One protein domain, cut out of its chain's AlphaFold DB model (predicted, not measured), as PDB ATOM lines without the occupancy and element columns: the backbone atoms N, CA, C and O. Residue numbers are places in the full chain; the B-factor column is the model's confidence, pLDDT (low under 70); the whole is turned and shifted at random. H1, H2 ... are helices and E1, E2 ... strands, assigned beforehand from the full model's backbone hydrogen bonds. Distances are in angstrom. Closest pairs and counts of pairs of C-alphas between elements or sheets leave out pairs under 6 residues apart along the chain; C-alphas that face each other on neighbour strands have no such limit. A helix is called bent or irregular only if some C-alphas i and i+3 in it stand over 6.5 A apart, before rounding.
ATOM      1  N   ILE A   3      -3.071  20.045 -37.692       88.75
ATOM      2  CA  ILE A   3      -4.178  19.591 -36.851       88.75
ATOM      3  C   ILE A   3      -5.462  19.677 -37.665       88.75
ATOM      4  O   ILE A   3      -5.809  20.745 -38.170       88.75
ATOM      5  N   THR A   4      -6.155  18.555 -37.771       86.44
ATOM      6  CA  THR A   4      -7.386  18.392 -38.534       86.44
ATOM      7  C   THR A   4      -8.537  18.133 -37.567       86.44
ATOM      8  O   THR A   4      -8.475  17.194 -36.780       86.44
ATOM      9  N   GLU A   5      -9.616  18.908 -37.638       84.75
ATOM     10  CA  GLU A   5     -10.894  18.550 -37.018       84.75
ATOM     11  C   GLU A   5     -11.884  18.072 -38.079       84.75
ATOM     12  O   GLU A   5     -12.088  18.725 -39.103       84.75
ATOM     13  N   ILE A   6     -12.539  16.943 -37.812       82.94
ATOM     14  CA  ILE A   6     -13.616  16.416 -38.651       82.94
ATOM     15  C   ILE A   6     -14.965  16.778 -38.012       82.94
ATOM     16  O   ILE A   6     -15.343  16.245 -36.964       82.94
ATOM     17  N   GLN A   7     -15.706  17.680 -38.661       77.75
ATOM     18  CA  GLN A   7     -17.033  18.152 -38.256       77.75
ATOM     19  C   GLN A   7     -18.085  17.846 -39.312       77.75
ATOM     20  O   GLN A   7     -18.086  18.476 -40.365       77.75
ATOM     21  N   ARG A   8     -19.023  16.930 -39.019       72.00
ATOM     22  CA  ARG A   8     -20.205  16.648 -39.865       72.00
ATOM     23  C   ARG A   8     -19.864  16.615 -41.364       72.00
ATOM     24  O   ARG A   8     -20.471  17.340 -42.146       72.00
ATOM     25  N   SER A   9     -18.856  15.817 -41.737       76.38
ATOM     26  CA  SER A   9     -18.266  15.659 -43.091       76.38
ATOM     27  C   SER A   9     -17.330  16.766 -43.615       76.38
ATOM     28  O   SER A   9     -16.710  16.589 -44.660       76.38
ATOM     29  N   ARG A  10     -17.138  17.869 -42.887       78.81
ATOM     30  CA  ARG A  10     -16.140  18.904 -43.199       78.81
ATOM     31  C   ARG A  10     -14.832  18.640 -42.457       78.81
ATOM     32  O   ARG A  10     -14.850  18.236 -41.298       78.81
ATOM     33  N   LYS A  11     -13.704  18.901 -43.120       86.44
ATOM     34  CA  LYS A  11     -12.366  18.881 -42.514       86.44
ATOM     35  C   LYS A  11     -11.881  20.314 -42.330       86.44
ATOM     36  O   LYS A  11     -11.760  21.047 -43.309       86.44
ATOM     37  N   LEU A  12     -11.620  20.703 -41.091       87.12
ATOM     38  CA  LEU A  12     -11.030  21.988 -40.731       87.12
ATOM     39  C   LEU A  12      -9.567  21.743 -40.391       87.12
ATOM     40  O   LEU A  12      -9.275  20.857 -39.598       87.12
ATOM     41  N   ASN A  13      -8.651  22.492 -40.997       88.44
ATOM     42  CA  ASN A  13      -7.218  22.275 -40.824       88.44
ATOM     43  C   ASN A  13      -6.560  23.540 -40.287       88.44
ATOM     44  O   ASN A  13      -6.803  24.621 -40.816       88.44
ATOM     45  N   ILE A  14      -5.685  23.383 -39.299       90.50
ATOM     46  CA  ILE A  14      -4.760  24.423 -38.848       90.50
ATOM     47  C   ILE A  14      -3.336  23.898 -39.013       90.50
ATOM     48  O   ILE A  14      -3.027  22.760 -38.646       90.50
ATOM     49  N   TRP A  15      -2.467  24.734 -39.576       88.06
ATOM     50  CA  TRP A  15      -1.058  24.422 -39.796       88.06
ATOM     51  C   TRP A  15      -0.196  25.223 -38.831       88.06
ATOM     52  O   TRP A  15      -0.263  26.446 -38.808       88.06
ATOM     53  N   LEU A  16       0.627  24.525 -38.055       88.50
ATOM     54  CA  LEU A  16       1.481  25.122 -37.035       88.50
ATOM     55  C   LEU A  16       2.960  24.981 -37.399       88.50
ATOM     56  O   LEU A  16       3.422  23.865 -37.670       88.50
ATOM     57  N   GLY A  17       3.698  26.092 -37.351       86.56
ATOM     58  CA  GLY A  17       5.159  26.095 -37.261       86.56
ATOM     59  C   GLY A  17       5.646  25.521 -35.925       86.56
ATOM     60  O   GLY A  17       4.846  25.265 -35.024       86.56
ATOM     61  N   LEU A  18       6.954  25.292 -35.787       88.06
ATOM     62  CA  LEU A  18       7.537  24.718 -34.563       88.06
ATOM     63  C   LEU A  18       7.310  25.611 -33.340       88.06
ATOM     64  O   LEU A  18       6.912  25.105 -32.293       88.06
ATOM     65  N   ASP A  19       7.477  26.923 -33.498       88.94
ATOM     66  CA  ASP A  19       7.294  27.892 -32.415       88.94
ATOM     67  C   ASP A  19       5.835  27.933 -31.949       88.94
ATOM     68  O   ASP A  19       5.549  27.898 -30.751       88.94
ATOM     69  N   LEU A  20       4.888  27.903 -32.892       91.00
ATOM     70  CA  LEU A  20       3.462  27.796 -32.580       91.00
ATOM     71  C   LEU A  20       3.097  26.455 -31.935       91.00
ATOM     72  O   LEU A  20       2.211  26.416 -31.082       91.00
ATOM     73  N   CYS A  21       3.759  25.359 -32.318       91.06
ATOM     74  CA  CYS A  21       3.570  24.071 -31.653       91.06
ATOM     75  C   CYS A  21       4.049  24.133 -30.199       91.06
ATOM     76  O   CYS A  21       3.325  23.683 -29.316       91.06
ATOM     77  N   ALA A  22       5.223  24.717 -29.949       92.19
ATOM     78  CA  ALA A  22       5.760  24.886 -28.601       92.19
ATOM     79  C   ALA A  22       4.840  25.762 -27.736       92.19
ATOM     80  O   ALA A  22       4.485  25.373 -26.625       92.19
ATOM     81  N   TRP A  23       4.380  26.897 -28.275       95.06
ATOM     82  CA  TRP A  23       3.421  27.779 -27.603       95.06
ATOM     83  C   TRP A  23       2.099  27.072 -27.278       95.06
ATOM     84  O   TRP A  23       1.559  27.222 -26.178       95.06
ATOM     85  N   LEU A  24       1.556  26.297 -28.221       94.69
ATOM     86  CA  LEU A  24       0.304  25.579 -27.997       94.69
ATOM     87  C   LEU A  24       0.485  24.471 -26.954       94.69
ATOM     88  O   LEU A  24      -0.378  24.311 -26.094       94.69
ATOM     89  N   LEU A  25       1.601  23.738 -27.003       94.12
ATOM     90  CA  LEU A  25       1.916  22.703 -26.022       94.12
ATOM     91  C   LEU A  25       2.022  23.284 -24.608       94.12
ATOM     92  O   LEU A  25       1.434  22.710 -23.698       94.12
ATOM     93  N   ASP A  26       2.692  24.427 -24.431       94.38
ATOM     94  CA  ASP A  26       2.811  25.088 -23.123       94.38
ATOM     95  C   ASP A  26       1.436  25.474 -22.553       94.38
ATOM     96  O   ASP A  26       1.127  25.193 -21.396       94.38
ATOM     97  N   ASN A  27       0.551  26.027 -23.389       93.94
ATOM     98  CA  ASN A  27      -0.816  26.344 -22.973       93.94
ATOM     99  C   ASN A  27      -1.633  25.098 -22.624       93.94
ATOM    100  O   ASN A  27      -2.358  25.097 -21.633       93.94
ATOM    101  N   LEU A  28      -1.535  24.039 -23.429       92.00
ATOM    102  CA  LEU A  28      -2.238  22.785 -23.173       92.00
ATOM    103  C   LEU A  28      -1.746  22.119 -21.883       92.00
ATOM    104  O   LEU A  28      -2.559  21.617 -21.109       92.00
ATOM    105  N   GLN A  29      -0.438  22.152 -21.626       92.31
ATOM    106  CA  GLN A  29       0.157  21.636 -20.397       92.31
ATOM    107  C   GLN A  29      -0.274  22.450 -19.181       92.31
ATOM    108  O   GLN A  29      -0.775  21.856 -18.228       92.31
ATOM    109  N   SER A  30      -0.178  23.782 -19.240       89.12
ATOM    110  CA  SER A  30      -0.629  24.663 -18.157       89.12
ATOM    111  C   SER A  30      -2.116  24.478 -17.859       89.12
ATOM    112  O   SER A  30      -2.496  24.347 -16.702       89.12
ATOM    113  N   VAL A  31      -2.961  24.308 -18.879       87.06
ATOM    114  CA  VAL A  31      -4.366  23.946 -18.661       87.06
ATOM    115  C   VAL A  31      -4.477  22.627 -17.897       87.06
ATOM    116  O   VAL A  31      -5.175  22.576 -16.890       87.06
ATOM    117  N   THR A  32      -3.806  21.566 -18.353       85.12
ATOM    118  CA  THR A  32      -3.937  20.224 -17.753       85.12
ATOM    119  C   THR A  32      -3.313  20.083 -16.366       85.12
ATOM    120  O   THR A  32      -3.729  19.209 -15.614       85.12
ATOM    121  N   GLN A  33      -2.310  20.898 -16.039       85.19
ATOM    122  CA  GLN A  33      -1.525  20.786 -14.806       85.19
ATOM    123  C   GLN A  33      -1.859  21.873 -13.791       85.19
ATOM    124  O   GLN A  33      -1.824  21.617 -12.599       85.19
ATOM    125  N   GLU A  34      -2.156  23.081 -14.257       82.75
ATOM    126  CA  GLU A  34      -2.311  24.272 -13.420       82.75
ATOM    127  C   GLU A  34      -3.729  24.851 -13.513       82.75
ATOM    128  O   GLU A  34      -4.114  25.691 -12.702       82.75
ATOM    129  N   GLY A  35      -4.525  24.414 -14.493       78.69
ATOM    130  CA  GLY A  35      -5.896  24.871 -14.660       78.69
ATOM    131  C   GLY A  35      -5.995  26.329 -15.103       78.69
ATOM    132  O   GLY A  35      -6.861  27.042 -14.611       78.69
ATOM    133  N   TYR A  36      -5.137  26.810 -16.009       81.31
ATOM    134  CA  TYR A  36      -5.344  28.094 -16.694       81.31
ATOM    135  C   TYR A  36      -4.627  28.161 -18.052       81.31
ATOM    136  O   TYR A  36      -3.821  27.306 -18.399       81.31
ATOM    137  N   ILE A  37      -4.963  29.176 -18.856       85.94
ATOM    138  CA  ILE A  37      -4.297  29.467 -20.135       85.94
ATOM    139  C   ILE A  37      -3.250  30.558 -19.881       85.94
ATOM    140  O   ILE A  37      -3.626  31.678 -19.533       85.94
ATOM    141  N   ARG A  38      -1.962  30.259 -20.087       83.56
ATOM    142  CA  ARG A  38      -0.854  31.219 -19.903       83.56
ATOM    143  C   ARG A  38      -0.876  32.349 -20.921       83.56
ATOM    144  O   ARG A  38      -0.773  33.518 -20.567       83.56
ATOM    145  N   SER A  39      -1.013  31.998 -22.194       88.06
ATOM    146  CA  SER A  39      -1.023  32.952 -23.295       88.06
ATOM    147  C   SER A  39      -2.126  32.583 -24.270       88.06
ATOM    148  O   SER A  39      -2.029  31.622 -25.027       88.06
ATOM    149  N   SER A  40      -3.201  33.370 -24.254       89.12
ATOM    150  CA  SER A  40      -4.379  33.107 -25.084       89.12
ATOM    151  C   SER A  40      -4.164  33.384 -26.571       89.12
ATOM    152  O   SER A  40      -4.999  32.972 -27.378       89.12
ATOM    153  N   GLN A  41      -3.083  34.072 -26.954       93.50
ATOM    154  CA  GLN A  41      -2.820  34.477 -28.334       93.50
ATOM    155  C   GLN A  41      -1.330  34.433 -28.677       93.50
ATOM    156  O   GLN A  41      -0.494  34.802 -27.861       93.50
ATOM    157  N   GLN A  42      -1.017  34.060 -29.916       93.06
ATOM    158  CA  GLN A  42       0.332  34.108 -30.472       93.06
ATOM    159  C   GLN A  42       0.277  34.581 -31.918       93.06
ATOM    160  O   GLN A  42      -0.529  34.095 -32.713       93.06
ATOM    161  N   ARG A  43       1.139  35.534 -32.273       89.12
ATOM    162  CA  ARG A  43       1.263  36.026 -33.645       89.12
ATOM    163  C   ARG A  43       2.501  35.420 -34.296       89.12
ATOM    164  O   ARG A  43       3.584  35.473 -33.725       89.12
ATOM    165  N   GLU A  44       2.334  34.903 -35.505       84.44
ATOM    166  CA  GLU A  44       3.427  34.455 -36.367       84.44
ATOM    167  C   GLU A  44       3.176  35.024 -37.768       84.44
ATOM    168  O   GLU A  44       2.162  34.738 -38.411       84.44
ATOM    169  N   ASN A  45       4.082  35.880 -38.246       82.62
ATOM    170  CA  ASN A  45       3.933  36.593 -39.516       82.62
ATOM    171  C   ASN A  45       2.595  37.366 -39.605       82.62
ATOM    172  O   ASN A  45       2.278  38.192 -38.748       82.62
ATOM    173  N   LYS A  46       1.801  37.105 -40.652       84.00
ATOM    174  CA  LYS A  46       0.473  37.703 -40.887       84.00
ATOM    175  C   LYS A  46      -0.671  36.931 -40.217       84.00
ATOM    176  O   LYS A  46      -1.833  37.235 -40.475       84.00
ATOM    177  N   ARG A  47      -0.359  35.921 -39.400       85.56
ATOM    178  CA  ARG A  47      -1.335  35.023 -38.781       85.56
ATOM    179  C   ARG A  47      -1.407  35.284 -37.287       85.56
ATOM    180  O   ARG A  47      -0.385  35.454 -36.623       85.56
ATOM    181  N   LEU A  48      -2.622  35.302 -36.755       91.62
ATOM    182  CA  LEU A  48      -2.863  35.332 -35.318       91.62
ATOM    183  C   LEU A  48      -3.509  34.013 -34.922       91.62
ATOM    184  O   LEU A  48      -4.573  33.670 -35.429       91.62
ATOM    185  N   LEU A  49      -2.885  33.292 -34.003       94.50
ATOM    186  CA  LEU A  49      -3.497  32.152 -33.352       94.50
ATOM    187  C   LEU A  49      -4.048  32.568 -32.002       94.50
ATOM    188  O   LEU A  49      -3.456  33.380 -31.296       94.50
ATOM    189  N   SER A  50      -5.189  31.993 -31.639       95.06
ATOM    190  CA  SER A  50      -5.757  32.145 -30.308       95.06
ATOM    191  C   SER A  50      -6.273  30.825 -29.773       95.06
ATOM    192  O   SER A  50      -6.956  30.102 -30.501       95.06
ATOM    193  N   VAL A  51      -6.061  30.574 -28.488       94.75
ATOM    194  CA  VAL A  51      -6.698  29.488 -27.748       94.75
ATOM    195  C   VAL A  51      -7.674  30.076 -26.732       94.75
ATOM    196  O   VAL A  51      -7.373  31.039 -26.029       94.75
ATOM    197  N   SER A  52      -8.885  29.532 -26.680       91.25
ATOM    198  CA  SER A  52      -9.914  29.984 -25.740       91.25
ATOM    199  C   SER A  52     -10.762  28.821 -25.264       91.25
ATOM    200  O   SER A  52     -11.040  27.902 -26.032       91.25
ATOM    201  N   PHE A  53     -11.214  28.877 -24.019       89.12
ATOM    202  CA  PHE A  53     -12.206  27.939 -23.524       89.12
ATOM    203  C   PHE A  53     -13.620  28.360 -23.945       89.12
ATOM    204  O   PHE A  53     -13.970  29.542 -23.912       89.12
ATOM    205  N   GLN A  54     -14.438  27.386 -24.334       87.25
ATOM    206  CA  GLN A  54     -15.818  27.579 -24.754       87.25
ATOM    207  C   GLN A  54     -16.719  26.567 -24.045       87.25
ATOM    208  O   GLN A  54     -16.648  25.363 -24.302       87.25
ATOM    209  N   ALA A  55     -17.611  27.068 -23.189       82.69
ATOM    210  CA  ALA A  55     -18.687  26.263 -22.629       82.69
ATOM    211  C   ALA A  55     -19.854  26.177 -23.622       82.69
ATOM    212  O   ALA A  55     -20.276  27.181 -24.203       82.69
ATOM    213  N   SER A  56     -20.383  24.973 -23.829       79.88
ATOM    214  CA  SER A  56     -21.483  24.735 -24.763       79.88
ATOM    215  C   SER A  56     -22.447  23.677 -24.236       79.88
ATOM    216  O   SER A  56     -22.108  22.873 -23.376       79.88
ATOM    217  N   ARG A  57     -23.666  23.657 -24.793       75.62
ATOM    218  CA  ARG A  57     -24.679  22.627 -24.497       75.62
ATOM    219  C   ARG A  57     -24.243  21.226 -24.929       75.62
ATOM    220  O   ARG A  57     -24.763  20.254 -24.409       75.62
ATOM    221  N   ILE A  58     -23.321  21.153 -25.886       75.38
ATOM    222  CA  ILE A  58     -22.728  19.916 -26.412       75.38
ATOM    223  C   ILE A  58     -21.401  19.583 -25.713       75.38
ATOM    224  O   ILE A  58     -20.521  18.996 -26.318       75.38
ATOM    225  N   GLY A  59     -21.204  20.050 -24.481       79.06
ATOM    226  CA  GLY A  59     -19.945  19.889 -23.761       79.06
ATOM    227  C   GLY A  59     -18.951  21.017 -24.018       79.06
ATOM    228  O   GLY A  59     -19.039  21.781 -24.990       79.06
ATOM    229  N   ASN A  60     -18.006  21.159 -23.093       84.75
ATOM    230  CA  ASN A  60     -17.016  22.215 -23.199       84.75
ATOM    231  C   ASN A  60     -15.819  21.776 -24.032       84.75
ATOM    232  O   ASN A  60     -15.528  20.592 -24.201       84.75
ATOM    233  N   HIS A  61     -15.142  22.765 -24.588       88.44
ATOM    234  CA  HIS A  61     -14.020  22.549 -25.479       88.44
ATOM    235  C   HIS A  61     -13.076  23.739 -25.447       88.44
ATOM    236  O   HIS A  61     -13.476  24.875 -25.181       88.44
ATOM    237  N   PHE A  62     -11.821  23.486 -25.789       91.06
ATOM    238  CA  PHE A  62     -10.906  24.535 -26.197       91.06
ATOM    239  C   PHE A  62     -11.045  24.775 -27.685       91.06
ATOM    240  O   PHE A  62     -10.980  23.853 -28.491       91.06
ATOM    241  N   ARG A  63     -11.214  26.033 -28.061       92.75
ATOM    242  CA  ARG A  63     -11.179  26.459 -29.448       92.75
ATOM    243  C   ARG A  63      -9.809  27.026 -29.765       92.75
ATOM    244  O   ARG A  63      -9.449  28.076 -29.227       92.75
ATOM    245  N   LEU A  64      -9.108  26.376 -30.684       94.81
ATOM    246  CA  LEU A  64      -7.933  26.926 -31.348       94.81
ATOM    247  C   LEU A  64      -8.404  27.612 -32.630       94.81
ATOM    248  O   LEU A  64      -8.979  26.967 -33.499       94.81
ATOM    249  N   SER A  65      -8.214  28.922 -32.728       94.19
ATOM    250  CA  SER A  65      -8.558  29.707 -33.916       94.19
ATOM    251  C   SER A  65      -7.300  30.222 -34.589       94.19
ATOM    252  O   SER A  65      -6.414  30.730 -33.911       94.19
ATOM    253  N   GLU A  66      -7.268  30.148 -35.911       93.88
ATOM    254  CA  GLU A  66      -6.288  30.800 -36.766       93.88
ATOM    255  C   GLU A  66      -7.003  31.918 -37.536       93.88
ATOM    256  O   GLU A  66      -8.002  31.685 -38.226       93.88
ATOM    257  N   PHE A  67      -6.521  33.145 -37.372       91.19
ATOM    258  CA  PHE A  67      -7.013  34.327 -38.064       91.19
ATOM    259  C   PHE A  67      -6.017  34.733 -39.148       91.19
ATOM    260  O   PHE A  67      -4.824  34.907 -38.881       91.19
ATOM    261  N   HIS A  68      -6.547  34.932 -40.349       85.31
ATOM    262  CA  HIS A  68      -5.857  35.408 -41.542       85.31
ATOM    263  C   HIS A  68      -6.507  36.705 -42.025       85.31
ATOM    264  O   HIS A  68      -7.598  37.063 -41.584       85.31
ATOM    265  N   GLN A  69      -5.863  37.394 -42.968       80.75
ATOM    266  CA  GLN A  69      -6.456  38.573 -43.619       80.75
ATOM    267  C   GLN A  69      -7.761  38.220 -44.352       80.75
ATOM    268  O   GLN A  69      -8.707  39.002 -44.326       80.75
ATOM    269  N   ASP A  70      -7.832  37.009 -44.909       79.44
ATOM    270  CA  ASP A  70      -8.938  36.559 -45.759       79.44
ATOM    271  C   ASP A  70      -9.997  35.733 -45.011       79.44
ATOM    272  O   ASP A  70     -10.963  35.257 -45.609       79.44
ATOM    273  N   GLY A  71      -9.839  35.522 -43.699       86.56
ATOM    274  CA  GLY A  71     -10.828  34.779 -42.926       86.56
ATOM    275  C   GLY A  71     -10.319  34.163 -41.632       86.56
ATOM    276  O   GLY A  71      -9.236  34.456 -41.130       86.56
ATOM    277  N   LYS A  72     -11.150  33.283 -41.071       91.62
ATOM    278  CA  LYS A  72     -10.905  32.611 -39.797       91.62
ATOM    279  C   LYS A  72     -11.226  31.130 -39.917       91.62
ATOM    280  O   LYS A  72     -12.332  30.770 -40.316       91.62
ATOM    281  N   VAL A  73     -10.294  30.289 -39.489       91.69
ATOM    282  CA  VAL A  73     -10.504  28.848 -39.311       91.69
ATOM    283  C   VAL A  73     -10.368  28.533 -37.830       91.69
ATOM    284  O   VAL A  73      -9.618  29.187 -37.108       91.69
ATOM    285  N   TRP A  74     -11.123  27.562 -37.334       92.62
ATOM    286  CA  TRP A  74     -10.950  27.085 -35.970       92.62
ATOM    287  C   TRP A  74     -11.166  25.588 -35.884       92.62
ATOM    288  O   TRP A  74     -11.911  25.017 -36.678       92.62
ATOM    289  N   ILE A  75     -10.535  24.995 -34.879       92.69
ATOM    290  CA  ILE A  75     -10.795  23.632 -34.447       92.69
ATOM    291  C   ILE A  75     -11.198  23.611 -32.972       92.69
ATOM    292  O   ILE A  75     -10.819  24.500 -32.202       92.69
ATOM    293  N   ASN A  76     -11.947  22.591 -32.575       91.19
ATOM    294  CA  ASN A  76     -12.360  22.353 -31.200       91.19
ATOM    295  C   ASN A  76     -11.675  21.101 -30.639       91.19
ATOM    296  O   ASN A  76     -11.776  20.008 -31.195       91.19
ATOM    297  N   ILE A  77     -11.013  21.272 -29.501       90.69
ATOM    298  CA  ILE A  77     -10.430  20.208 -28.692       90.69
ATOM    299  C   ILE A  77     -11.416  19.953 -27.543       90.69
ATOM    300  O   ILE A  77     -11.584  20.836 -26.696       90.69
ATOM    301  N   PRO A  78     -12.121  18.811 -27.520       86.94
ATOM    302  CA  PRO A  78     -13.100  18.522 -26.478       86.94
ATOM    303  C   PRO A  78     -12.430  18.452 -25.100       86.94
ATOM    304  O   PRO A  78     -11.345  17.890 -24.967       86.94
ATOM    305  N   GLU A  79     -13.097  18.976 -24.067       86.31
ATOM    306  CA  GLU A  79     -12.720  18.712 -22.670       86.31
ATOM    307  C   GLU A  79     -12.727  17.199 -22.402       86.31
ATOM    308  O   GLU A  79     -11.774  16.670 -21.831       86.31
ATOM    309  N   GLY A  80     -13.774  16.510 -22.876       80.06
ATOM    310  CA  GLY A  80     -14.079  15.114 -22.553       80.06
ATOM    311  C   GLY A  80     -14.544  14.937 -21.103       80.06
ATOM    312  O   GLY A  80     -14.557  15.887 -20.323       80.06
ATOM    313  N   ASN A  81     -14.916  13.719 -20.715       78.38
ATOM    314  CA  ASN A  81     -15.320  13.447 -19.339       78.38
ATOM    315  C   ASN A  81     -14.194  13.814 -18.351       78.38
ATOM    316  O   ASN A  81     -13.066  13.343 -18.496       78.38
ATOM    317  N   GLN A  82     -14.490  14.683 -17.379       76.94
ATOM    318  CA  GLN A  82     -13.548  15.155 -16.347       76.94
ATOM    319  C   GLN A  82     -12.203  15.695 -16.886       76.94
ATOM    320  O   GLN A  82     -11.182  15.615 -16.204       76.94
ATOM    321  N   GLY A  83     -12.167  16.226 -18.116       78.44
ATOM    322  CA  GLY A  83     -10.935  16.746 -18.722       78.44
ATOM    323  C   GLY A  83     -10.025  15.697 -19.376       78.44
ATOM    324  O   GLY A  83      -8.906  16.015 -19.794       78.44
ATOM    325  N   LEU A  84     -10.478  14.447 -19.507       81.62
ATOM    326  CA  LEU A  84      -9.696  13.385 -20.149       81.62
ATOM    327  C   LEU A  84      -9.442  13.651 -21.637       81.62
ATOM    328  O   LEU A  84      -8.360  13.348 -22.132       81.62
ATOM    329  N   GLY A  85     -10.388  14.270 -22.347       86.12
ATOM    330  CA  GLY A  85     -10.253  14.583 -23.771       86.12
ATOM    331  C   GLY A  85      -9.098  15.544 -24.046       86.12
ATOM    332  O   GLY A  85      -8.245  15.261 -24.891       86.12
ATOM    333  N   VAL A  86      -9.017  16.637 -23.280       87.50
ATOM    334  CA  VAL A  86      -7.902  17.587 -23.403       87.50
ATOM    335  C   VAL A  86      -6.585  16.948 -22.959       87.50
ATOM    336  O   VAL A  86      -5.580  17.115 -23.638       87.50
ATOM    337  N   THR A  87      -6.585  16.141 -21.896       87.31
ATOM    338  CA  THR A  87      -5.370  15.483 -21.382       87.31
ATOM    339  C   THR A  87      -4.791  14.479 -22.383       87.31
ATOM    340  O   THR A  87      -3.582  14.475 -22.648       87.31
ATOM    341  N   SER A  88      -5.645  13.655 -22.995       86.81
ATOM    342  CA  SER A  88      -5.243  12.735 -24.061       86.81
ATOM    343  C   SER A  88      -4.724  13.500 -25.271       86.81
ATOM    344  O   SER A  88      -3.657  13.166 -25.787       86.81
ATOM    345  N   PHE A  89      -5.421  14.563 -25.690       89.69
ATOM    346  CA  PHE A  89      -4.964  15.400 -26.794       89.69
ATOM    347  C   PHE A  89      -3.578  15.997 -26.526       89.69
ATOM    348  O   PHE A  89      -2.693  15.858 -27.368       89.69
ATOM    349  N   THR A  90      -3.356  16.588 -25.350       91.44
ATOM    350  CA  THR A  90      -2.059  17.145 -24.936       91.44
ATOM    351  C   THR A  90      -0.948  16.099 -25.005       91.44
ATOM    352  O   THR A  90       0.135  16.377 -25.518       91.44
ATOM    353  N   SER A  91      -1.221  14.877 -24.544       87.56
ATOM    354  CA  SER A  91      -0.247  13.779 -24.558       87.56
ATOM    355  C   SER A  91       0.137  13.370 -25.984       87.56
ATOM    356  O   SER A  91       1.325  13.301 -26.305       87.56
ATOM    357  N   TYR A  92      -0.844  13.172 -26.871       88.38
ATOM    358  CA  TYR A  92      -0.582  12.857 -28.280       88.38
ATOM    359  C   TYR A  92       0.121  14.002 -29.010       88.38
ATOM    360  O   TYR A  92       1.054  13.771 -29.779       88.38
ATOM    361  N   PHE A  93      -0.292  15.239 -28.739       91.12
ATOM    362  CA  PHE A  93       0.320  16.431 -29.306       91.12
ATOM    363  C   PHE A  93       1.793  16.540 -28.916       91.12
ATOM    364  O   PHE A  93       2.632  16.799 -29.776       91.12
ATOM    365  N   LYS A  94       2.123  16.287 -27.643       91.50
ATOM    366  CA  LYS A  94       3.503  16.273 -27.153       91.50
ATOM    367  C   LYS A  94       4.350  15.250 -27.910       91.50
ATOM    368  O   LYS A  94       5.413  15.602 -28.406       91.50
ATOM    369  N   VAL A  95       3.870  14.012 -28.042       86.75
ATOM    370  CA  VAL A  95       4.596  12.950 -28.763       86.75
ATOM    371  C   VAL A  95       4.828  13.329 -30.229       86.75
ATOM    372  O   VAL A  95       5.937  13.165 -30.744       86.75
ATOM    373  N   ALA A  96       3.808  13.874 -30.899       84.56
ATOM    374  CA  ALA A  96       3.922  14.329 -32.282       84.56
ATOM    375  C   ALA A  96       4.905  15.504 -32.426       84.56
ATOM    376  O   ALA A  96       5.703  15.531 -33.362       84.56
ATOM    377  N   PHE A  97       4.882  16.453 -31.488       88.00
ATOM    378  CA  PHE A  97       5.798  17.590 -31.468       88.00
ATOM    379  C   PHE A  97       7.249  17.166 -31.217       88.00
ATOM    380  O   PHE A  97       8.136  17.591 -31.955       88.00
ATOM    381  N   ASP A  98       7.489  16.292 -30.237       86.75
ATOM    382  CA  ASP A  98       8.819  15.755 -29.937       86.75
ATOM    383  C   ASP A  98       9.381  14.998 -31.156       86.75
ATOM    384  O   ASP A  98      10.528  15.210 -31.550       86.75
ATOM    385  N   SER A  99       8.545  14.195 -31.824       84.06
ATOM    386  CA  SER A  99       8.915  13.477 -33.056       84.06
ATOM    387  C   SER A  99       9.251  14.431 -34.204       84.06
ATOM    388  O   SER A  99      10.257  14.253 -34.891       84.06
ATOM    389  N   LEU A 100       8.444  15.480 -34.392       80.88
ATOM    390  CA  LEU A 100       8.700  16.515 -35.392       80.88
ATOM    391  C   LEU A 100      10.022  17.238 -35.108       80.88
ATOM    392  O   LEU A 100      10.815  17.439 -36.024       80.88
ATOM    393  N   ARG A 101      10.286  17.591 -33.847       81.06
ATOM    394  CA  ARG A 101      11.512  18.281 -33.439       81.06
ATOM    395  C   ARG A 101      12.760  17.430 -33.680       81.06
ATOM    396  O   ARG A 101      13.765  17.963 -34.134       81.06
ATOM    397  N   LEU A 102      12.692  16.128 -33.405       79.06
ATOM    398  CA  LEU A 102      13.797  15.188 -33.629       79.06
ATOM    399  C   LEU A 102      14.012  14.849 -35.111       79.06
ATOM    400  O   LEU A 102      15.115  14.477 -35.493       79.06
ATOM    401  N   SER A 103      12.979  14.989 -35.947       74.75
ATOM    402  CA  SER A 103      13.085  14.775 -37.398       74.75
ATOM    403  C   SER A 103      13.806  15.904 -38.145       74.75
ATOM    404  O   SER A 103      14.088  15.774 -39.337       74.75
ATOM    405  N   LEU A 104      14.100  17.016 -37.465       72.62
ATOM    406  CA  LEU A 104      14.847  18.123 -38.048       72.62
ATOM    407  C   LEU A 104      16.337  17.772 -38.071       72.62
ATOM    408  O   LEU A 104      16.865  17.309 -37.057       72.62
ATOM    409  N   PRO A 105      17.042  18.016 -39.190       68.44
ATOM    410  CA  PRO A 105      18.484  17.854 -39.210       68.44
ATOM    411  C   PRO A 105      19.110  18.763 -38.138       68.44
ATOM    412  O   PRO A 105      18.639  19.894 -37.953       68.44
ATOM    413  N   PRO A 106      20.154  18.302 -37.422       63.91
ATOM    414  CA  PRO A 106      20.876  19.168 -36.504       63.91
ATOM    415  C   PRO A 106      21.368  20.403 -37.273       63.91
ATOM    416  O   PRO A 106      21.755  20.271 -38.442       63.91
ATOM    417  N   HIS A 127       5.096  15.311 -42.955       43.47
ATOM    418  CA  HIS A 127       3.803  15.830 -42.527       43.47
ATOM    419  C   HIS A 127       3.251  14.980 -41.377       43.47
ATOM    420  O   HIS A 127       2.670  13.924 -41.605       43.47
ATOM    421  N   PHE A 128       3.396  15.454 -40.137       49.12
ATOM    422  CA  PHE A 128       2.651  14.899 -39.004       49.12
ATOM    423  C   PHE A 128       1.233  15.478 -38.975       49.12
ATOM    424  O   PHE A 128       1.054  16.704 -38.947       49.12
ATOM    425  N   GLU A 129       0.242  14.587 -38.984       54.44
ATOM    426  CA  GLU A 129      -1.182  14.906 -38.920       54.44
ATOM    427  C   GLU A 129      -1.795  14.398 -37.612       54.44
ATOM    428  O   GLU A 129      -1.723  13.213 -37.294       54.44
ATOM    429  N   LEU A 130      -2.443  15.301 -36.878       61.88
ATOM    430  CA  LEU A 130      -3.309  14.968 -35.751       61.88
ATOM    431  C   LEU A 130      -4.761  15.160 -36.188       61.88
ATOM    432  O   LEU A 130      -5.144  16.272 -36.542       61.88
ATOM    433  N   SER A 131      -5.568  14.100 -36.160       49.78
ATOM    434  CA  SER A 131      -6.998  14.171 -36.484       49.78
ATOM    435  C   SER A 131      -7.842  14.059 -35.218       49.78
ATOM    436  O   SER A 131      -7.758  13.066 -34.499       49.78
ATOM    437  N   ILE A 132      -8.692  15.054 -34.973       57.31
ATOM    438  CA  ILE A 132      -9.651  15.094 -33.866       57.31
ATOM    439  C   ILE A 132     -11.062  15.024 -34.448       57.31
ATOM    440  O   ILE A 132     -11.407  15.728 -35.398       57.31
ATOM    441  N   SER A 133     -11.904  14.173 -33.877       46.94
ATOM    442  CA  SER A 133     -13.305  14.075 -34.272       46.94
ATOM    443  C   SER A 133     -14.188  14.907 -33.349       46.94
ATOM    444  O   SER A 133     -14.190  14.705 -32.136       46.94
ATOM    445  N   SER A 134     -15.004  15.787 -33.927       46.19
ATOM    446  CA  SER A 134     -16.024  16.538 -33.181       46.19
ATOM    447  C   SER A 134     -17.128  15.655 -32.589       46.19
ATOM    448  O   SER A 134     -17.828  16.096 -31.681       46.19
ATOM    449  N   TYR A 135     -17.271  14.400 -33.040       46.28
ATOM    450  CA  TYR A 135     -18.219  13.448 -32.449       46.28
ATOM    451  C   TYR A 135     -17.888  13.115 -30.985       46.28
ATOM    452  O   TYR A 135     -18.785  12.707 -30.250       46.28
ATOM    453  N   LEU A 136     -16.653  13.379 -30.537       48.28
ATOM    454  CA  LEU A 136     -16.253  13.296 -29.129       48.28
ATOM    455  C   LEU A 136     -16.941  14.344 -28.235       48.28
ATOM    456  O   LEU A 136     -17.007  14.150 -27.029       48.28
ATOM    457  N   LEU A 137     -17.496  15.424 -28.803       48.06
ATOM    458  CA  LEU A 137     -18.340  16.380 -28.067       48.06
ATOM    459  C   LEU A 137     -19.726  15.790 -27.741       48.06
ATOM    460  O   LEU A 137     -20.408  16.243 -26.832       48.06
ATOM    461  N   THR A 138     -20.160  14.768 -28.480       41.97
ATOM    462  CA  THR A 138     -21.502  14.170 -28.358       41.97
ATOM    463  C   THR A 138     -21.576  12.989 -27.391       41.97
ATOM    464  O   THR A 138     -22.679  12.532 -27.113       41.97
TER     465      THR A 138
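This is residues 3 to 106 and 127 to 138 of the 217 residues of an uncharacterized protein of Cuscuta campestris (UniProt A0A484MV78). Look first for a strongly twisted wall of four strands, E3, E4, E5 and E6, with a smaller sheet of three strands, E2, E1 and E7, partly face to face with it beside E6, the strands of the two crossed. H1 covers the part of the same face near E3 and E4, and the long H2 packs on H1 and runs over to E7, while the wall's other face is bare. You have 116 printed residues with three named helices and seven named strands, in the order E1 E2 H1 E3 E4 E5 E6 H2 E7 H3, of mixed class. The large sheet is antiparallel in the order E3, E4, E5, E6, and the small one is mixed in the order E2, E1, E7. The whole is compact, with a radius of gyration of the C-alphas of 13.9 A and spans of 46 by 34 by 27 A.

Start at the large sheet: E3, residues 41 to 44, E4, residues 47 to 54, E5, residues 61 to 68, and E6, residues 71 to 78, form a meander, each strand the antiparallel neighbour of the one before. Each strand makes a hairpin with the next. Between E3 and E4, N 49 and O 42 are 2.8 A apart, within hydrogen-bond range; between E4 and E5 look at N 54 and O 61, 2.8 A, and between E5 and E6 at N 62 and O 77, 2.8 A. H1, residues 18 to 34, is on this sheet at a height over the sheet of 10.2 A, over E4, and runs along the strands, at 17 degrees to E4 on the local plane. H2, residues 81 to 102, is also on it, and the two helices on one face make two layers with the sheet. H1 and H2 touch, closest at the C-alphas of Leu 28 and Thr 90, 5.9 A, and run opposite ways at a shallow tilt of 32 degrees, only just short of steep. The small sheet holds E2, residues 10 to 15, E1, residues 3 to 7, and E7, residues 129 to 133. E2 and E1 are an antiparallel hairpin, with N 5 and O 12 at 2.8 A; E1 and E7 are parallel, with N 4 and O 130 at 2.8 A. The two sheets form a sandwich, two sheets face to face, their strands at 61 degrees; the closest C-alphas of E2 and E6 are those of Leu 12 and Ile 75, 6.5 A apart. H2 is on the small sheet too, and the closest C-alphas of H2 and E7 are those of Phe 93 and Leu 130, 7.5 A. H3, residues 134 to 137, only grazes both sheets. In H1 each O i to N i+4 pair is within hydrogen-bond range, in H2 16 of 18 are, and H3 is too short for such a pair.

Find C-alpha 3 at (-4.178, 19.591, -36.851), where E1 begins. From C-alpha 18 at (7.537, 24.718, -34.563) H1 runs 23.3 A. E4 covers 21.5 A, E5 22.1 A and E6 23.2 A from first to last C-alpha. H2 runs 32.5 A to C-alpha 102 at (13.797, 15.188, -33.629); it is irregular, with C-alphas 82 and 85 8.1 A apart. H3 ends at C-alpha 137, (-18.340, 16.380, -28.067).

The two C-alphas farthest apart are those of Arg 57 and Pro 106, 47.2 A. Residues 107 to 126 are not printed, and C-alphas 106 and 127 are 18.4 A apart across the cut, which lies in the link from H2 to E7. Of the links that are printed whole, none is long. The mean pLDDT of the printed part is 82.5; look for values under 70 at residues 105 to 106 and 127 to 138.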